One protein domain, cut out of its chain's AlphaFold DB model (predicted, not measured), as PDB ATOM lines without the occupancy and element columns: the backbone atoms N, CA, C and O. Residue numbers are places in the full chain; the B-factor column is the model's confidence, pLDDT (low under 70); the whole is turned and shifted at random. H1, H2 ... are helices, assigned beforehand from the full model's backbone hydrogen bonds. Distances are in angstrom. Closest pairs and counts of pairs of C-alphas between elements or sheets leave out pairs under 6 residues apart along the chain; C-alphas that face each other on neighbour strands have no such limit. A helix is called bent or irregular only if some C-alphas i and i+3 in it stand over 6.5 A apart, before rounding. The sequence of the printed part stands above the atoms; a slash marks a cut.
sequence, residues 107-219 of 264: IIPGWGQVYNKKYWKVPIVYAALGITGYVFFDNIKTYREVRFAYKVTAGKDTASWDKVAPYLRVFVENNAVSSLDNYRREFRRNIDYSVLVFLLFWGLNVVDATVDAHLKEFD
ATOM      1  N   ILE A 107      42.552 -21.775  29.810       53.25
ATOM      2  CA  ILE A 107      43.002 -21.813  28.406       53.25
ATOM      3  C   ILE A 107      42.292 -22.912  27.598       53.25
ATOM      4  O   ILE A 107      42.097 -22.749  26.397       53.25
ATOM      5  N   ILE A 108      41.854 -24.004  28.237       46.84
ATOM      6  CA  ILE A 108      41.045 -25.047  27.589       46.84
ATOM      7  C   ILE A 108      39.739 -25.194  28.374       46.84
ATOM      8  O   ILE A 108      39.782 -25.638  29.529       46.84
ATOM      9  N   PRO A 109      38.580 -24.834  27.793       41.69
ATOM     10  CA  PRO A 109      37.304 -25.034  28.464       41.69
ATOM     11  C   PRO A 109      37.155 -26.519  28.837       41.69
ATOM     12  O   PRO A 109      37.398 -27.396  28.021       41.69
ATOM     13  N   GLY A 110      36.808 -26.821  30.093       44.06
ATOM     14  CA  GLY A 110      36.508 -28.190  30.547       44.06
ATOM     15  C   GLY A 110      37.560 -28.917  31.402       44.06
ATOM     16  O   GLY A 110      37.226 -29.957  31.974       44.06
ATOM     17  N   TRP A 111      38.777 -28.391  31.613       47.16
ATOM     18  CA  TRP A 111      39.793 -29.099  32.431       47.16
ATOM     19  C   TRP A 111      39.377 -29.291  33.909       47.16
ATOM     20  O   TRP A 111      39.699 -30.302  34.535       47.16
ATOM     21  N   GLY A 112      38.570 -28.376  34.458       44.41
ATOM     22  CA  GLY A 112      38.019 -28.483  35.817       44.41
ATOM     23  C   GLY A 112      36.981 -29.602  36.003       44.41
ATOM     24  O   GLY A 112      36.854 -30.147  37.100       44.41
ATOM     25  N   GLN A 113      36.277 -30.013  34.939       39.28
ATOM     26  CA  GLN A 113      35.296 -31.109  35.004       39.28
ATOM     27  C   GLN A 113      35.973 -32.496  34.999       39.28
ATOM     28  O   GLN A 113      35.477 -33.425  35.644       39.28
ATOM     29  N   VAL A 114      37.150 -32.614  34.367       47.34
ATOM     30  CA  VAL A 114      37.993 -33.830  34.360       47.34
ATOM     31  C   VAL A 114      38.506 -34.158  35.764       47.34
ATOM     32  O   VAL A 114      38.489 -35.318  36.181       47.34
ATOM     33  N   TYR A 115      38.865 -33.141  36.552       43.00
ATOM     34  CA  TYR A 115      39.365 -33.330  37.920       43.00
ATOM     35  C   TYR A 115      38.314 -33.935  38.875       43.00
ATOM     36  O   TYR A 115      38.667 -34.490  39.915       43.00
ATOM     37  N   ASN A 116      37.028 -33.892  38.500       50.47
ATOM     38  CA  ASN A 116      35.898 -34.333  39.319       50.47
ATOM     39  C   ASN A 116      35.197 -35.619  38.849       50.47
ATOM     40  O   ASN A 116      34.174 -35.991  39.428       50.47
ATOM     41  N   LYS A 117      35.715 -36.292  37.808       52.78
ATOM     42  CA  LYS A 117      35.159 -37.522  37.198       52.78
ATOM     43  C   LYS A 117      33.695 -37.446  36.712       52.78
ATOM     44  O   LYS A 117      33.126 -38.472  36.346       52.78
ATOM     45  N   LYS A 118      33.062 -36.267  36.655       56.44
ATOM     46  CA  LYS A 118      31.692 -36.095  36.128       56.44
ATOM     47  C   LYS A 118      31.726 -35.725  34.638       56.44
ATOM     48  O   LYS A 118      31.308 -34.642  34.248       56.44
ATOM     49  N   TYR A 119      32.220 -36.647  33.809       59.50
ATOM     50  CA  TYR A 119      32.436 -36.435  32.369       59.50
ATOM     51  C   TYR A 119      31.154 -36.222  31.560       59.50
ATOM     52  O   TYR A 119      31.201 -35.598  30.510       59.50
ATOM     53  N   TRP A 120      30.000 -36.682  32.046       76.50
ATOM     54  CA  TRP A 120      28.745 -36.600  31.293       76.50
ATOM     55  C   TRP A 120      28.232 -35.161  31.086       76.50
ATOM     56  O   TRP A 120      27.458 -34.930  30.162       76.50
ATOM     57  N   LYS A 121      28.666 -34.187  31.905       71.50
ATOM     58  CA  LYS A 121      28.326 -32.762  31.728       71.50
ATOM     59  C   LYS A 121      29.174 -32.078  30.639       71.50
ATOM     60  O   LYS A 121      28.726 -31.088  30.063       71.50
ATOM     61  N   VAL A 122      30.362 -32.611  30.328       76.00
ATOM     62  CA  VAL A 122      31.318 -32.001  29.382       76.00
ATOM     63  C   VAL A 122      30.737 -31.900  27.966       76.00
ATOM     64  O   VAL A 122      30.802 -30.804  27.405       76.00
ATOM     65  N   PRO A 123      30.118 -32.956  27.387       82.44
ATOM     66  CA  PRO A 123      29.558 -32.877  26.041       82.44
ATOM     67  C   PRO A 123      28.497 -31.789  25.895       82.44
ATOM     68  O   PRO A 123      28.443 -31.136  24.864       82.44
ATOM     69  N   ILE A 124      27.687 -31.552  26.931       85.19
ATOM     70  CA  ILE A 124      26.613 -30.551  26.895       85.19
ATOM     71  C   ILE A 124      27.199 -29.138  26.854       85.19
ATOM     72  O   ILE A 124      26.769 -28.310  26.056       85.19
ATOM     73  N   VAL A 125      28.207 -28.868  27.685       83.56
ATOM     74  CA  VAL A 125      28.881 -27.562  27.719       83.56
ATOM     75  C   VAL A 125      29.618 -27.303  26.408       83.56
ATOM     76  O   VAL A 125      29.494 -26.222  25.838       83.56
ATOM     77  N   TYR A 126      30.350 -28.301  25.906       81.19
ATOM     78  CA  TYR A 126      31.052 -28.186  24.629       81.19
ATOM     79  C   TYR A 126      30.093 -28.047  23.450       81.19
ATOM     80  O   TYR A 126      30.386 -27.287  22.534       81.19
ATOM     81  N   ALA A 127      28.942 -28.721  23.477       88.56
ATOM     82  CA  ALA A 127      27.906 -28.535  22.472       88.56
ATOM     83  C   ALA A 127      27.354 -27.104  22.518       88.56
ATOM     84  O   ALA A 127      27.314 -26.442  21.487       88.56
ATOM     85  N   ALA A 128      27.003 -26.584  23.698       87.56
ATOM     86  CA  ALA A 128      26.469 -25.227  23.836       87.56
ATOM     87  C   ALA A 128      27.470 -24.150  23.375       87.56
ATOM     88  O   ALA A 128      27.128 -23.276  22.574       87.56
ATOM     89  N   LEU A 129      28.723 -24.230  23.831       88.88
ATOM     90  CA  LEU A 129      29.778 -23.294  23.425       88.88
ATOM     91  C   LEU A 129      30.194 -23.488  21.961       88.88
ATOM     92  O   LEU A 129      30.482 -22.518  21.266       88.88
ATOM     93  N   GLY A 130      30.203 -24.729  21.474       89.38
ATOM     94  CA  GLY A 130      30.534 -25.062  20.092       89.38
ATOM     95  C   GLY A 130      29.496 -24.539  19.105       89.38
ATOM     96  O   GLY A 130      29.864 -23.909  18.118       89.38
ATOM     97  N   ILE A 131      28.204 -24.728  19.392       88.19
ATOM     98  CA  ILE A 131      27.099 -24.227  18.561       88.19
ATOM     99  C   ILE A 131      27.115 -22.698  18.526       88.19
ATOM    100  O   ILE A 131      27.086 -22.106  17.452       88.19
ATOM    101  N   THR A 132      27.207 -22.046  19.686       86.44
ATOM    102  CA  THR A 132      27.234 -20.574  19.751       86.44
ATOM    103  C   THR A 132      28.478 -19.988  19.084       86.44
ATOM    104  O   THR A 132      28.379 -18.989  18.374       86.44
ATOM    105  N   GLY A 133      29.632 -20.646  19.227       88.25
ATOM    106  CA  GLY A 133      30.850 -20.299  18.501       88.25
ATOM    107  C   GLY A 133      30.695 -20.448  16.986       88.25
ATOM    108  O   GLY A 133      31.041 -19.529  16.246       88.25
ATOM    109  N   TYR A 134      30.129 -21.560  16.512       89.31
ATOM    110  CA  TYR A 134      29.859 -21.781  15.088       89.31
ATOM    111  C   TYR A 134      28.946 -20.692  14.511       89.31
ATOM    112  O   TYR A 134      29.294 -20.064  13.512       89.31
ATOM    113  N   VAL A 135      27.830 -20.406  15.189       85.62
ATOM    114  CA  VAL A 135      26.878 -19.356  14.798       85.62
ATOM    115  C   VAL A 135      27.556 -17.984  14.739       85.62
ATOM    116  O   VAL A 135      27.304 -17.205  13.822       85.62
ATOM    117  N   PHE A 136      28.456 -17.674  15.672       84.50
ATOM    118  CA  PHE A 136      29.219 -16.427  15.641       84.50
ATOM    119  C   PHE A 136      30.116 -16.314  14.397       84.50
ATOM    120  O   PHE A 136      30.106 -15.281  13.722       84.50
ATOM    121  N   PHE A 137      30.872 -17.366  14.063       88.75
ATOM    122  CA  PHE A 137      31.734 -17.360  12.877       88.75
ATOM    123  C   PHE A 137      30.936 -17.279  11.577       88.75
ATOM    124  O   PHE A 137      31.323 -16.531  10.675       88.75
ATOM    125  N   ASP A 138      29.817 -17.997  11.501       88.38
ATOM    126  CA  ASP A 138      28.919 -17.955  10.352       88.38
ATOM    127  C   ASP A 138      28.328 -16.550  10.155       88.38
ATOM    128  O   ASP A 138      28.459 -15.965   9.080       88.38
ATOM    129  N   ASN A 139      27.829 -15.918  11.224       85.44
ATOM    130  CA  ASN A 139      27.338 -14.538  11.170       85.44
ATOM    131  C   ASN A 139      28.420 -13.540  10.724       85.44
ATOM    132  O   ASN A 139      28.135 -12.622   9.954       85.44
ATOM    133  N   ILE A 140      29.674 -13.709  11.163       91.06
ATOM    134  CA  ILE A 140      30.794 -12.871  10.707       91.06
ATOM    135  C   ILE A 140      31.067 -13.065   9.217       91.06
ATOM    136  O   ILE A 140      31.300 -12.080   8.510       91.06
ATOM    137  N   LYS A 141      31.091 -14.313   8.746       93.25
ATOM    138  CA  LYS A 141      31.316 -14.631   7.335       93.25
ATOM    139  C   LYS A 141      30.223 -13.992   6.479       93.25
ATOM    140  O   LYS A 141      30.537 -13.186   5.605       93.25
ATOM    141  N   THR A 142      28.963 -14.250   6.812       86.75
ATOM    142  CA  THR A 142      27.799 -13.720   6.095       86.75
ATOM    143  C   THR A 142      27.759 -12.195   6.140       86.75
ATOM    144  O   THR A 142      27.564 -11.551   5.112       86.75
ATOM    145  N   TYR A 143      28.075 -11.571   7.280       91.94
ATOM    146  CA  TYR A 143      28.210 -10.115   7.371       91.94
ATOM    147  C   TYR A 143      29.226  -9.550   6.367       91.94
ATOM    148  O   TYR A 143      28.972  -8.516   5.744       91.94
ATOM    149  N   ARG A 144      30.384 -10.203   6.191       95.12
ATOM    150  CA  ARG A 144      31.402  -9.762   5.222       95.12
ATOM    151  C   ARG A 144      30.905  -9.906   3.788       95.12
ATOM    152  O   ARG A 144      31.113  -8.982   3.005       95.12
ATOM    153  N   GLU A 145      30.246 -11.016   3.470       92.25
ATOM    154  CA  GLU A 145      29.692 -11.295   2.140       92.25
ATOM    155  C   GLU A 145      28.587 -10.295   1.774       92.25
ATOM    156  O   GLU A 145      28.659  -9.648   0.728       92.25
ATOM    157  N   VAL A 146      27.635 -10.057   2.680       91.56
ATOM    158  CA  VAL A 146      26.564  -9.064   2.502       91.56
ATOM    159  C   VAL A 146      27.135  -7.647   2.404       91.56
ATOM    160  O   VAL A 146      26.725  -6.866   1.548       91.56
ATOM    161  N   ARG A 147      28.119  -7.291   3.243       95.50
ATOM    162  CA  ARG A 147      28.788  -5.980   3.176       95.50
ATOM    163  C   ARG A 147      29.523  -5.784   1.852       95.50
ATOM    164  O   ARG A 147      29.567  -4.658   1.361       95.50
ATOM    165  N   PHE A 148      30.137  -6.833   1.313       95.94
ATOM    166  CA  PHE A 148      30.790  -6.788   0.009       95.94
ATOM    167  C   PHE A 148      29.760  -6.579  -1.103       95.94
ATOM    168  O   PHE A 148      29.890  -5.618  -1.856       95.94
ATOM    169  N   ALA A 149      28.693  -7.384  -1.127       92.81
ATOM    170  CA  ALA A 149      27.593  -7.238  -2.078       92.81
ATOM    171  C   ALA A 149      26.983  -5.827  -2.032       92.81
ATOM    172  O   ALA A 149      26.869  -5.175  -3.062       92.81
ATOM    173  N   TYR A 150      26.703  -5.298  -0.836       94.94
ATOM    174  CA  TYR A 150      26.218  -3.927  -0.654       94.94
ATOM    175  C   TYR A 150      27.132  -2.882  -1.307       94.94
ATOM    176  O   TYR A 150      26.643  -1.977  -1.978       94.94
ATOM    177  N   LYS A 151      28.457  -2.996  -1.133       95.00
ATOM    178  CA  LYS A 151      29.420  -2.060  -1.734       95.00
ATOM    179  C   LYS A 151      29.435  -2.142  -3.257       95.00
ATOM    180  O   LYS A 151      29.490  -1.099  -3.898       95.00
ATOM    181  N   VAL A 152      29.386  -3.353  -3.807       94.06
ATOM    182  CA  VAL A 152      29.352  -3.591  -5.257       94.06
ATOM    183  C   VAL A 152      28.093  -2.972  -5.865       94.06
ATOM    184  O   VAL A 152      28.196  -2.197  -6.814       94.06
ATOM    185  N   THR A 153      26.922  -3.220  -5.269       92.94
ATOM    186  CA  THR A 153      25.644  -2.672  -5.750       92.94
ATOM    187  C   THR A 153      25.575  -1.154  -5.593       92.94
ATOM    188  O   THR A 153      25.276  -0.445  -6.548       92.94
ATOM    189  N   ALA A 154      25.892  -0.625  -4.404       93.19
ATOM    190  CA  ALA A 154      25.815   0.812  -4.131       93.19
ATOM    191  C   ALA A 154      26.852   1.621  -4.930       93.19
ATOM    192  O   ALA A 154      26.571   2.743  -5.345       93.19
ATOM    193  N   GLY A 155      28.039   1.050  -5.152       91.75
ATOM    194  CA  GLY A 155      29.105   1.643  -5.959       91.75
ATOM    195  C   GLY A 155      28.956   1.419  -7.465       91.75
ATOM    196  O   GLY A 155      29.744   1.981  -8.219       91.75
ATOM    197  N   LYS A 156      27.969   0.620  -7.905       88.56
ATOM    198  CA  LYS A 156      27.773   0.199  -9.304       88.56
ATOM    199  C   LYS A 156      29.042  -0.385  -9.946       88.56
ATOM    200  O   LYS A 156      29.279  -0.210 -11.138       88.56
ATOM    201  N   ASP A 157      29.863  -1.071  -9.152       87.50
ATOM    202  CA  ASP A 157      31.129  -1.651  -9.606       87.50
ATOM    203  C   ASP A 157      30.862  -2.959 -10.355       87.50
ATOM    204  O   ASP A 157      30.699  -4.002  -9.729       87.50
ATOM    205  N   THR A 158      30.807  -2.914 -11.685       85.56
ATOM    206  CA  THR A 158      30.540  -4.081 -12.541       85.56
ATOM    207  C   THR A 158      31.687  -5.092 -12.592       85.56
ATOM    208  O   THR A 158      31.443  -6.269 -12.846       85.56
ATOM    209  N   ALA A 159      32.921  -4.692 -12.277       87.94
ATOM    210  CA  ALA A 159      34.092  -5.570 -12.350       87.94
ATOM    211  C   ALA A 159      34.173  -6.575 -11.187       87.94
ATOM    212  O   ALA A 159      34.857  -7.596 -11.273       87.94
ATOM    213  N   SER A 160      33.484  -6.294 -10.081       90.12
ATOM    214  CA  SER A 160      33.531  -7.107  -8.861       90.12
ATOM    215  C   SER A 160      32.374  -8.107  -8.720       90.12
ATOM    216  O   SER A 160      32.297  -8.797  -7.700       90.12
ATOM    217  N   TRP A 161      31.486  -8.219  -9.715       86.06
ATOM    218  CA  TRP A 161      30.258  -9.029  -9.630       86.06
ATOM    219  C   TRP A 161      30.535 -10.517  -9.435       86.06
ATOM    220  O   TRP A 161      29.898 -11.157  -8.597       86.06
ATOM    221  N   ASP A 162      31.549 -11.056 -10.110       89.19
ATOM    222  CA  ASP A 162      31.891 -12.480 -10.020       89.19
ATOM    223  C   ASP A 162      32.322 -12.909  -8.612       89.19
ATOM    224  O   ASP A 162      32.152 -14.069  -8.229       89.19
ATOM    225  N   LYS A 163      32.825 -11.960  -7.812       91.44
ATOM    226  CA  LYS A 163      33.291 -12.181  -6.436       91.44
ATOM    227  C   LYS A 163      32.156 -12.148  -5.410       91.44
ATOM    228  O   LYS A 163      32.389 -12.454  -4.241       91.44
ATOM    229  N   VAL A 164      30.942 -11.762  -5.810       92.00
ATOM    230  CA  VAL A 164      29.767 -11.785  -4.934       92.00
ATOM    231  C   VAL A 164      29.335 -13.232  -4.713       92.00
ATOM    232  O   VAL A 164      29.238 -14.020  -5.659       92.00
ATOM    233  N   ALA A 165      29.052 -13.575  -3.454       89.31
ATOM    234  CA  ALA A 165      28.590 -14.906  -3.088       89.31
ATOM    235  C   ALA A 165      27.315 -15.281  -3.880       89.31
ATOM    236  O   ALA A 165      26.425 -14.438  -4.012       89.31
ATOM    237  N   PRO A 166      27.186 -16.523  -4.390       90.56
ATOM    238  CA  PRO A 166      26.118 -16.896  -5.324       90.56
ATOM    239  C   PRO A 166      24.701 -16.557  -4.848       90.56
ATOM    240  O   PRO A 166      23.911 -16.010  -5.609       90.56
ATOM    241  N   TYR A 167      24.404 -16.792  -3.568       87.12
ATOM    242  CA  TYR A 167      23.087 -16.533  -2.973       87.12
ATOM    243  C   TYR A 167      22.747 -15.035  -2.830       87.12
ATOM    244  O   TYR A 167      21.596 -14.683  -2.589       87.12
ATOM    245  N   LEU A 168      23.734 -14.145  -2.979       89.69
ATOM    246  CA  LEU A 168      23.571 -12.690  -2.905       89.69
ATOM    247  C   LEU A 168      23.440 -12.026  -4.282       89.69
ATOM    248  O   LEU A 168      23.015 -10.873  -4.351       89.69
ATOM    249  N   ARG A 169      23.770 -12.733  -5.373       88.62
ATOM    250  CA  ARG A 169      23.805 -12.171  -6.736       88.62
ATOM    251  C   ARG A 169      22.456 -11.620  -7.187       88.62
ATOM    252  O   ARG A 169      22.414 -10.508  -7.698       88.62
ATOM    253  N   VAL A 170      21.360 -12.304  -6.855       89.19
ATOM    254  CA  VAL A 170      19.991 -11.848  -7.152       89.19
ATOM    255  C   VAL A 170      19.688 -10.454  -6.584       89.19
ATOM    256  O   VAL A 170      18.976  -9.665  -7.201       89.19
ATOM    257  N   PHE A 171      20.246 -10.100  -5.424       88.88
ATOM    258  CA  PHE A 171      20.054  -8.771  -4.838       88.88
ATOM    259  C   PHE A 171      20.897  -7.705  -5.544       88.88
ATOM    260  O   PHE A 171      20.491  -6.548  -5.612       88.88
ATOM    261  N   VAL A 172      22.065  -8.085  -6.063       89.75
ATOM    262  CA  VAL A 172      22.938  -7.195  -6.837       89.75
ATOM    263  C   VAL A 172      22.335  -6.930  -8.219       89.75
ATOM    264  O   VAL A 172      22.200  -5.771  -8.601       89.75
ATOM    265  N   GLU A 173      21.881  -7.977  -8.912       89.81
ATOM    266  CA  GLU A 173      21.216  -7.916 -10.223       89.81
ATOM    267  C   GLU A 173      19.972  -7.024 -10.203       89.81
ATOM    268  O   GLU A 173      19.800  -6.169 -11.067       89.81
ATOM    269  N   ASN A 174      19.144  -7.156  -9.164       91.94
ATOM    270  CA  ASN A 174      17.938  -6.345  -8.993       91.94
ATOM    271  C   ASN A 174      18.206  -4.945  -8.411       91.94
ATOM    272  O   ASN A 174      17.263  -4.238  -8.056       91.94
ATOM    273  N   ASN A 175      19.475  -4.542  -8.260       91.56
ATOM    274  CA  ASN A 175      19.876  -3.271  -7.653       91.56
ATOM    275  C   ASN A 175      19.220  -3.026  -6.270       91.56
ATOM    276  O   ASN A 175      18.845  -1.907  -5.911       91.56
ATOM    277  N   ALA A 176      19.070  -4.088  -5.471       92.38
ATOM    278  CA  ALA A 176      18.352  -4.096  -4.196       92.38
ATOM    279  C   ALA A 176      19.218  -3.562  -3.037       92.38
ATOM    280  O   ALA A 176      19.449  -4.235  -2.027       92.38
ATOM    281  N   VAL A 177      19.711  -2.327  -3.179       93.44
ATOM    282  CA  VAL A 177      20.630  -1.676  -2.227       93.44
ATOM    283  C   VAL A 177      20.038  -1.608  -0.815       93.44
ATOM    284  O   VAL A 177      20.733  -1.916   0.153       93.44
ATOM    285  N   SER A 178      18.755  -1.260  -0.688       94.38
ATOM    286  CA  SER A 178      18.069  -1.164   0.610       94.38
ATOM    287  C   SER A 178      17.991  -2.514   1.324       94.38
ATOM    288  O   SER A 178      18.236  -2.594   2.526       94.38
ATOM    289  N   SER A 179      17.711  -3.592   0.588       92.31
ATOM    290  CA  SER A 179      17.665  -4.949   1.144       92.31
ATOM    291  C   SER A 179      19.040  -5.380   1.651       92.31
ATOM    292  O   SER A 179      19.162  -5.872   2.770       92.31
ATOM    293  N   LEU A 180      20.093  -5.131   0.867       91.12
ATOM    294  CA  LEU A 180      21.475  -5.420   1.259       91.12
ATOM    295  C   LEU A 180      21.925  -4.600   2.477       91.12
ATOM    296  O   LEU A 180      22.637  -5.128   3.333       91.12
ATOM    297  N   ASP A 181      21.498  -3.338   2.596       94.25
ATOM    298  CA  ASP A 181      21.775  -2.534   3.791       94.25
ATOM    299  C   ASP A 181      21.073  -3.095   5.031       94.25
ATOM    300  O   ASP A 181      21.694  -3.211   6.091       94.25
ATOM    301  N   ASN A 182      19.807  -3.497   4.893       92.50
ATOM    302  CA  ASN A 182      19.052  -4.124   5.974       92.50
ATOM    303  C   ASN A 182      19.740  -5.413   6.429       92.50
ATOM    304  O   ASN A 182      20.106  -5.514   7.597       92.50
ATOM    305  N   TYR A 183      20.040  -6.342   5.515       88.56
ATOM    306  CA  TYR A 183      20.755  -7.573   5.861       88.56
ATOM    307  C   TYR A 183      22.100  -7.295   6.535       88.56
ATOM    308  O   TYR A 183      22.440  -7.926   7.534       88.56
ATOM    309  N   ARG A 184      22.862  -6.308   6.057       91.94
ATOM    310  CA  ARG A 184      24.134  -5.917   6.677       91.94
ATOM    311  C   ARG A 184      23.950  -5.495   8.137       91.94
ATOM    312  O   ARG A 184      24.774  -5.859   8.979       91.94
ATOM    313  N   ARG A 185      22.908  -4.712   8.440       93.06
ATOM    314  CA  ARG A 185      22.582  -4.273   9.808       93.06
ATOM    315  C   ARG A 185      22.098  -5.435  10.670       93.06
ATOM    316  O   ARG A 185      22.552  -5.558  11.805       93.06
ATOM    317  N   GLU A 186      21.257  -6.303  10.116       87.94
ATOM    318  CA  GLU A 186      20.776  -7.517  10.779       87.94
ATOM    319  C   GLU A 186      21.941  -8.423  11.188       87.94
ATOM    320  O   GLU A 186      22.118  -8.709  12.370       87.94
ATOM    321  N   PHE A 187      22.820  -8.791  10.251       86.44
ATOM    322  CA  PHE A 187      23.970  -9.644  10.559       86.44
ATOM    323  C   PHE A 187      24.963  -8.974  11.508       86.44
ATOM    324  O   PHE A 187      25.560  -9.651  12.342       86.44
ATOM    325  N   ARG A 188      25.115  -7.644  11.454       91.25
ATOM    326  CA  ARG A 188      25.919  -6.921  12.448       91.25
ATOM    327  C   ARG A 188      25.359  -7.111  13.857       91.25
ATOM    328  O   ARG A 188      26.122  -7.408  14.769       91.25
ATOM    329  N   ARG A 189      24.044  -6.976  14.013       89.75
ATOM    330  CA  ARG A 189      23.353  -7.159  15.289       89.75
ATOM    331  C   ARG A 189      23.377  -8.618  15.753       89.75
ATOM    332  O   ARG A 189      23.590  -8.874  16.933       89.75
ATOM    333  N   ASN A 190      23.256  -9.574  14.835       80.12
ATOM    334  CA  ASN A 190      23.351 -11.001  15.152       80.12
ATOM    335  C   ASN A 190      24.734 -11.400  15.672       80.12
ATOM    336  O   ASN A 190      24.823 -12.274  16.532       80.12
ATOM    337  N   ILE A 191      25.810 -10.758  15.203       87.62
ATOM    338  CA  ILE A 191      27.153 -10.945  15.775       87.62
ATOM    339  C   ILE A 191      27.155 -10.507  17.243       87.62
ATOM    340  O   ILE A 191      27.585 -11.278  18.100       87.62
ATOM    341  N   ASP A 192      26.634  -9.315  17.540       87.19
ATOM    342  CA  ASP A 192      26.590  -8.781  18.906       87.19
ATOM    343  C   ASP A 192      25.744  -9.681  19.829       87.19
ATOM    344  O   ASP A 192      26.154 -10.005  20.946       87.19
ATOM    345  N   TYR A 193      24.603 -10.179  19.339       87.44
ATOM    346  CA  TYR A 193      23.771 -11.146  20.060       87.44
ATOM    347  C   TYR A 193      24.459 -12.494  20.261       87.44
ATOM    348  O   TYR A 193      24.382 -13.057  21.352       87.44
ATOM    349  N   SER A 194      25.170 -13.001  19.254       81.19
ATOM    350  CA  SER A 194      25.913 -14.260  19.365       81.19
ATOM    351  C   SER A 194      26.995 -14.169  20.439       81.19
ATOM    352  O   SER A 194      27.160 -15.101  21.223       81.19
ATOM    353  N   VAL A 195      27.686 -13.026  20.536       89.56
ATOM    354  CA  VAL A 195      28.660 -12.764  21.608       89.56
ATOM    355  C   VAL A 195      27.980 -12.734  22.973       89.56
ATOM    356  O   VAL A 195      28.472 -13.360  23.910       89.56
ATOM    357  N   LEU A 196      26.840 -12.050  23.097       92.31
ATOM    358  CA  LEU A 196      26.094 -11.983  24.354       92.31
ATOM    359  C   LEU A 196      25.644 -13.374  24.818       92.31
ATOM    360  O   LEU A 196      25.841 -13.730  25.979       92.31
ATOM    361  N   VAL A 197      25.089 -14.180  23.913       86.81
ATOM    362  CA  VAL A 197      24.646 -15.550  24.208       86.81
ATOM    363  C   VAL A 197      25.833 -16.455  24.544       86.81
ATOM    364  O   VAL A 197      25.755 -17.243  25.486       86.81
ATOM    365  N   PHE A 198      26.957 -16.318  23.837       90.06
ATOM    366  CA  PHE A 198      28.186 -17.043  24.158       90.06
ATOM    367  C   PHE A 198      28.674 -16.718  25.577       90.06
ATOM    368  O   PHE A 198      28.947 -17.627  26.361       90.06
ATOM    369  N   LEU A 199      28.728 -15.430  25.935       91.75
ATOM    370  CA  LEU A 199      29.111 -14.986  27.276       91.75
ATOM    371  C   LEU A 199      28.132 -15.470  28.346       91.75
ATOM    372  O   LEU A 199      28.565 -15.836  29.437       91.75
ATOM    373  N   LEU A 200      26.836 -15.521  28.034       92.25
ATOM    374  CA  LEU A 200      25.823 -16.072  28.925       92.25
ATOM    375  C   LEU A 200      26.096 -17.555  29.214       92.25
ATOM    376  O   LEU A 200      26.221 -17.932  30.376       92.25
ATOM    377  N   PHE A 201      26.256 -18.393  28.185       87.94
ATOM    378  CA  PHE A 201      26.559 -19.818  28.373       87.94
ATOM    379  C   PHE A 201      27.898 -20.052  29.073       87.94
ATOM    380  O   PHE A 201      27.999 -20.924  29.938       87.94
ATOM    381  N   TRP A 202      28.913 -19.257  28.735       87.69
ATOM    382  CA  TRP A 202      30.205 -19.297  29.407       87.69
ATOM    383  C   TRP A 202      30.075 -18.937  30.895       87.69
ATOM    384  O   TRP A 202      30.572 -19.667  31.750       87.69
ATOM    385  N   GLY A 203      29.333 -17.877  31.223       89.12
ATOM    386  CA  GLY A 203      29.069 -17.462  32.601       89.12
ATOM    387  C   GLY A 203      28.297 -18.516  33.398       89.12
ATOM    388  O   GLY A 203      28.699 -18.860  34.508       89.12
ATOM    389  N   LEU A 204      27.245 -19.098  32.814       89.69
ATOM    390  CA  LEU A 204      26.494 -20.204  33.423       89.69
ATOM    391  C   LEU A 204      27.398 -21.406  33.716       89.69
ATOM    392  O   LEU A 204      27.273 -22.027  34.772       89.69
ATOM    393  N   ASN A 205      28.335 -21.719  32.816       86.56
ATOM    394  CA  ASN A 205      29.296 -22.794  33.034       86.56
ATOM    395  C   ASN A 205      30.229 -22.514  34.223       86.56
ATOM    396  O   ASN A 205      30.465 -23.409  35.038       86.56
ATOM    397  N   VAL A 206      30.725 -21.280  34.349       83.38
ATOM    398  CA  VAL A 206      31.575 -20.860  35.475       83.38
ATOM    399  C   VAL A 206      30.809 -20.925  36.796       83.38
ATOM    400  O   VAL A 206      31.342 -21.428  37.788       83.38
ATOM    401  N   VAL A 207      29.554 -20.465  36.818       87.56
ATOM    402  CA  VAL A 207      28.703 -20.512  38.017       87.56
ATOM    403  C   VAL A 207      28.403 -21.958  38.427       87.56
ATOM    404  O   VAL A 207      28.616 -22.284  39.592       87.56
ATOM    405  N   ASP A 208      28.001 -22.845  37.503       82.25
ATOM    406  CA  ASP A 208      27.747 -24.275  37.800       82.25
ATOM    407  C   ASP A 208      28.987 -24.948  38.405       82.25
ATOM    408  O   ASP A 208      28.898 -25.619  39.432       82.25
ATOM    409  N   ALA A 209      30.169 -24.701  37.827       80.31
ATOM    410  CA  ALA A 209      31.424 -25.244  38.340       80.31
ATOM    411  C   ALA A 209      31.793 -24.686  39.725       80.31
ATOM    412  O   ALA A 209      32.287 -25.425  40.578       80.31
ATOM    413  N   THR A 210      31.544 -23.395  39.959       79.94
ATOM    414  CA  THR A 210      31.829 -22.734  41.240       79.94
ATOM    415  C   THR A 210      30.909 -23.253  42.341       79.94
ATOM    416  O   THR A 210      31.378 -23.544  43.440       79.94
ATOM    417  N   VAL A 211      29.618 -23.429  42.051       81.44
ATOM    418  CA  VAL A 211      28.648 -24.011  42.989       81.44
ATOM    419  C   VAL A 211      28.997 -25.471  43.291       81.44
ATOM    420  O   VAL A 211      29.075 -25.840  44.461       81.44
ATOM    421  N   ASP A 212      29.300 -26.286  42.272       74.44
ATOM    422  CA  ASP A 212      29.727 -27.684  42.450       74.44
ATOM    423  C   ASP A 212      31.005 -27.796  43.313       74.44
ATOM    424  O   ASP A 212      31.172 -28.773  44.047       74.44
ATOM    425  N   ALA A 213      31.914 -26.818  43.228       74.38
ATOM    426  CA  ALA A 213      33.138 -26.774  44.026       74.38
ATOM    427  C   ALA A 213      32.869 -26.425  45.500       74.38
ATOM    428  O   ALA A 213      33.321 -27.158  46.375       74.38
ATOM    429  N   HIS A 214      32.075 -25.384  45.778       69.88
ATOM    430  CA  HIS A 214      31.713 -25.018  47.155       69.88
ATOM    431  C   HIS A 214      30.885 -26.118  47.836       69.88
ATOM    432  O   HIS A 214      31.065 -26.393  49.019       69.88
ATOM    433  N   LEU A 215      30.028 -26.821  47.085       70.12
ATOM    434  CA  LEU A 215      29.266 -27.961  47.605       70.12
ATOM    435  C   LEU A 215      30.127 -29.195  47.914       70.12
ATOM    436  O   LEU A 215      29.697 -30.060  48.671       70.12
ATOM    437  N   LYS A 216      31.336 -29.295  47.351       60.16
ATOM    438  CA  LYS A 216      32.286 -30.379  47.652       60.16
ATOM    439  C   LYS A 216      33.114 -30.141  48.907       60.16
ATOM    440  O   LYS A 216      33.667 -31.103  49.427       60.16
ATOM    441  N   GLU A 217      33.206 -28.898  49.366       59.19
ATOM    442  CA  GLU A 217      33.876 -28.548  50.621       59.19
ATOM    443  C   GLU A 217      32.983 -28.779  51.848       59.19
ATOM    444  O   GLU A 217      33.493 -28.840  52.966       59.19
ATOM    445  N   PHE A 218      31.671 -28.983  51.660       51.75
ATOM    446  CA  PHE A 218      30.813 -29.491  52.726       51.75
ATOM    447  C   PHE A 218      31.141 -30.963  52.996       51.75
ATOM    448  O   PHE A 218      30.860 -31.848  52.185       51.75
ATOM    449  N   ASP A 219      31.743 -31.209  54.158       51.34
ATOM    450  CA  ASP A 219      32.061 -32.537  54.669       51.34
ATOM    451  C   ASP A 219      30.775 -33.304  55.011       51.34
ATOM    452  O   ASP A 219      30.290 -33.304  56.141       51.34
TER     453      ASP A 219
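This is residues 107 to 219 of the 264 residues of a protein of Flavihumibacter sp. CACIAM 22H1 (UniProt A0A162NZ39). Two long helices, H2 and H5, run side by side in opposite ways and make a rod. At one end of the pair the chain folds back through two short helices, H3 and H4, which form a small head beside the last turns of H2; the tiny H1 lies near the start of H2. The printed part has 113 residues with five named helices, H1 to H5 in chain order, and no named strand: the class is all helix. It is extended, with a radius of gyration of the C-alphas of 21.2 A and spans of 72 by 20 by 19 A.

Start at H1, residues 111 to 114, which only just touches H2, residues 119 to 155, and only at the corner, with 3 pairs of C-alphas within 8 A; the closest are Gln 113 and Tyr 119, 6.6 A. H2 is the hub, touching four helices. H3, residues 158 to 163, only just touches it, with 3 such pairs and only at the corner, C-alphas 152 and 160 being closest at 6.5 A. H4, residues 166 to 173, touches H2, which meets it with residues 146 to 153 of H2 alone; the closest C-alphas are those of Thr 153 in H2 and Val 172 in H4, 5.4 A apart. H5, residues 177 to 217, touches H2 at a shallow tilt of 17 degrees, opposite ways; look at C-alphas 143 and 187, the closest, 5.3 A. Every O i to N i+4 pair is within hydrogen-bond range in H5, against 31 of 33 in H2, 2 of 4 in H4 and 0 of 2 in H3, which has 1 of 3 O i to N i+3 pairs; H1 is too short for an i+4 pair.

Find C-alpha 119 at (32.436, -36.435, 32.369); from there H2 runs 54.1 A to C-alpha 155 at (29.105, 1.643, -5.959). H3 is irregular, with C-alphas 159 and 162 7.6 A apart, and H4 only just, with C-alphas 167 and 170 7.0 A apart. H5 runs 60.7 A to C-alpha 217 at (33.876, -28.548, 50.621).

The C-alphas farthest apart are those of Thr 158 and Asp 219, 73.0 A. The printed part has no cut, and its four links are tight. Expect pLDDT under 70 at residues 107 to 119, 214 and 216 to 219.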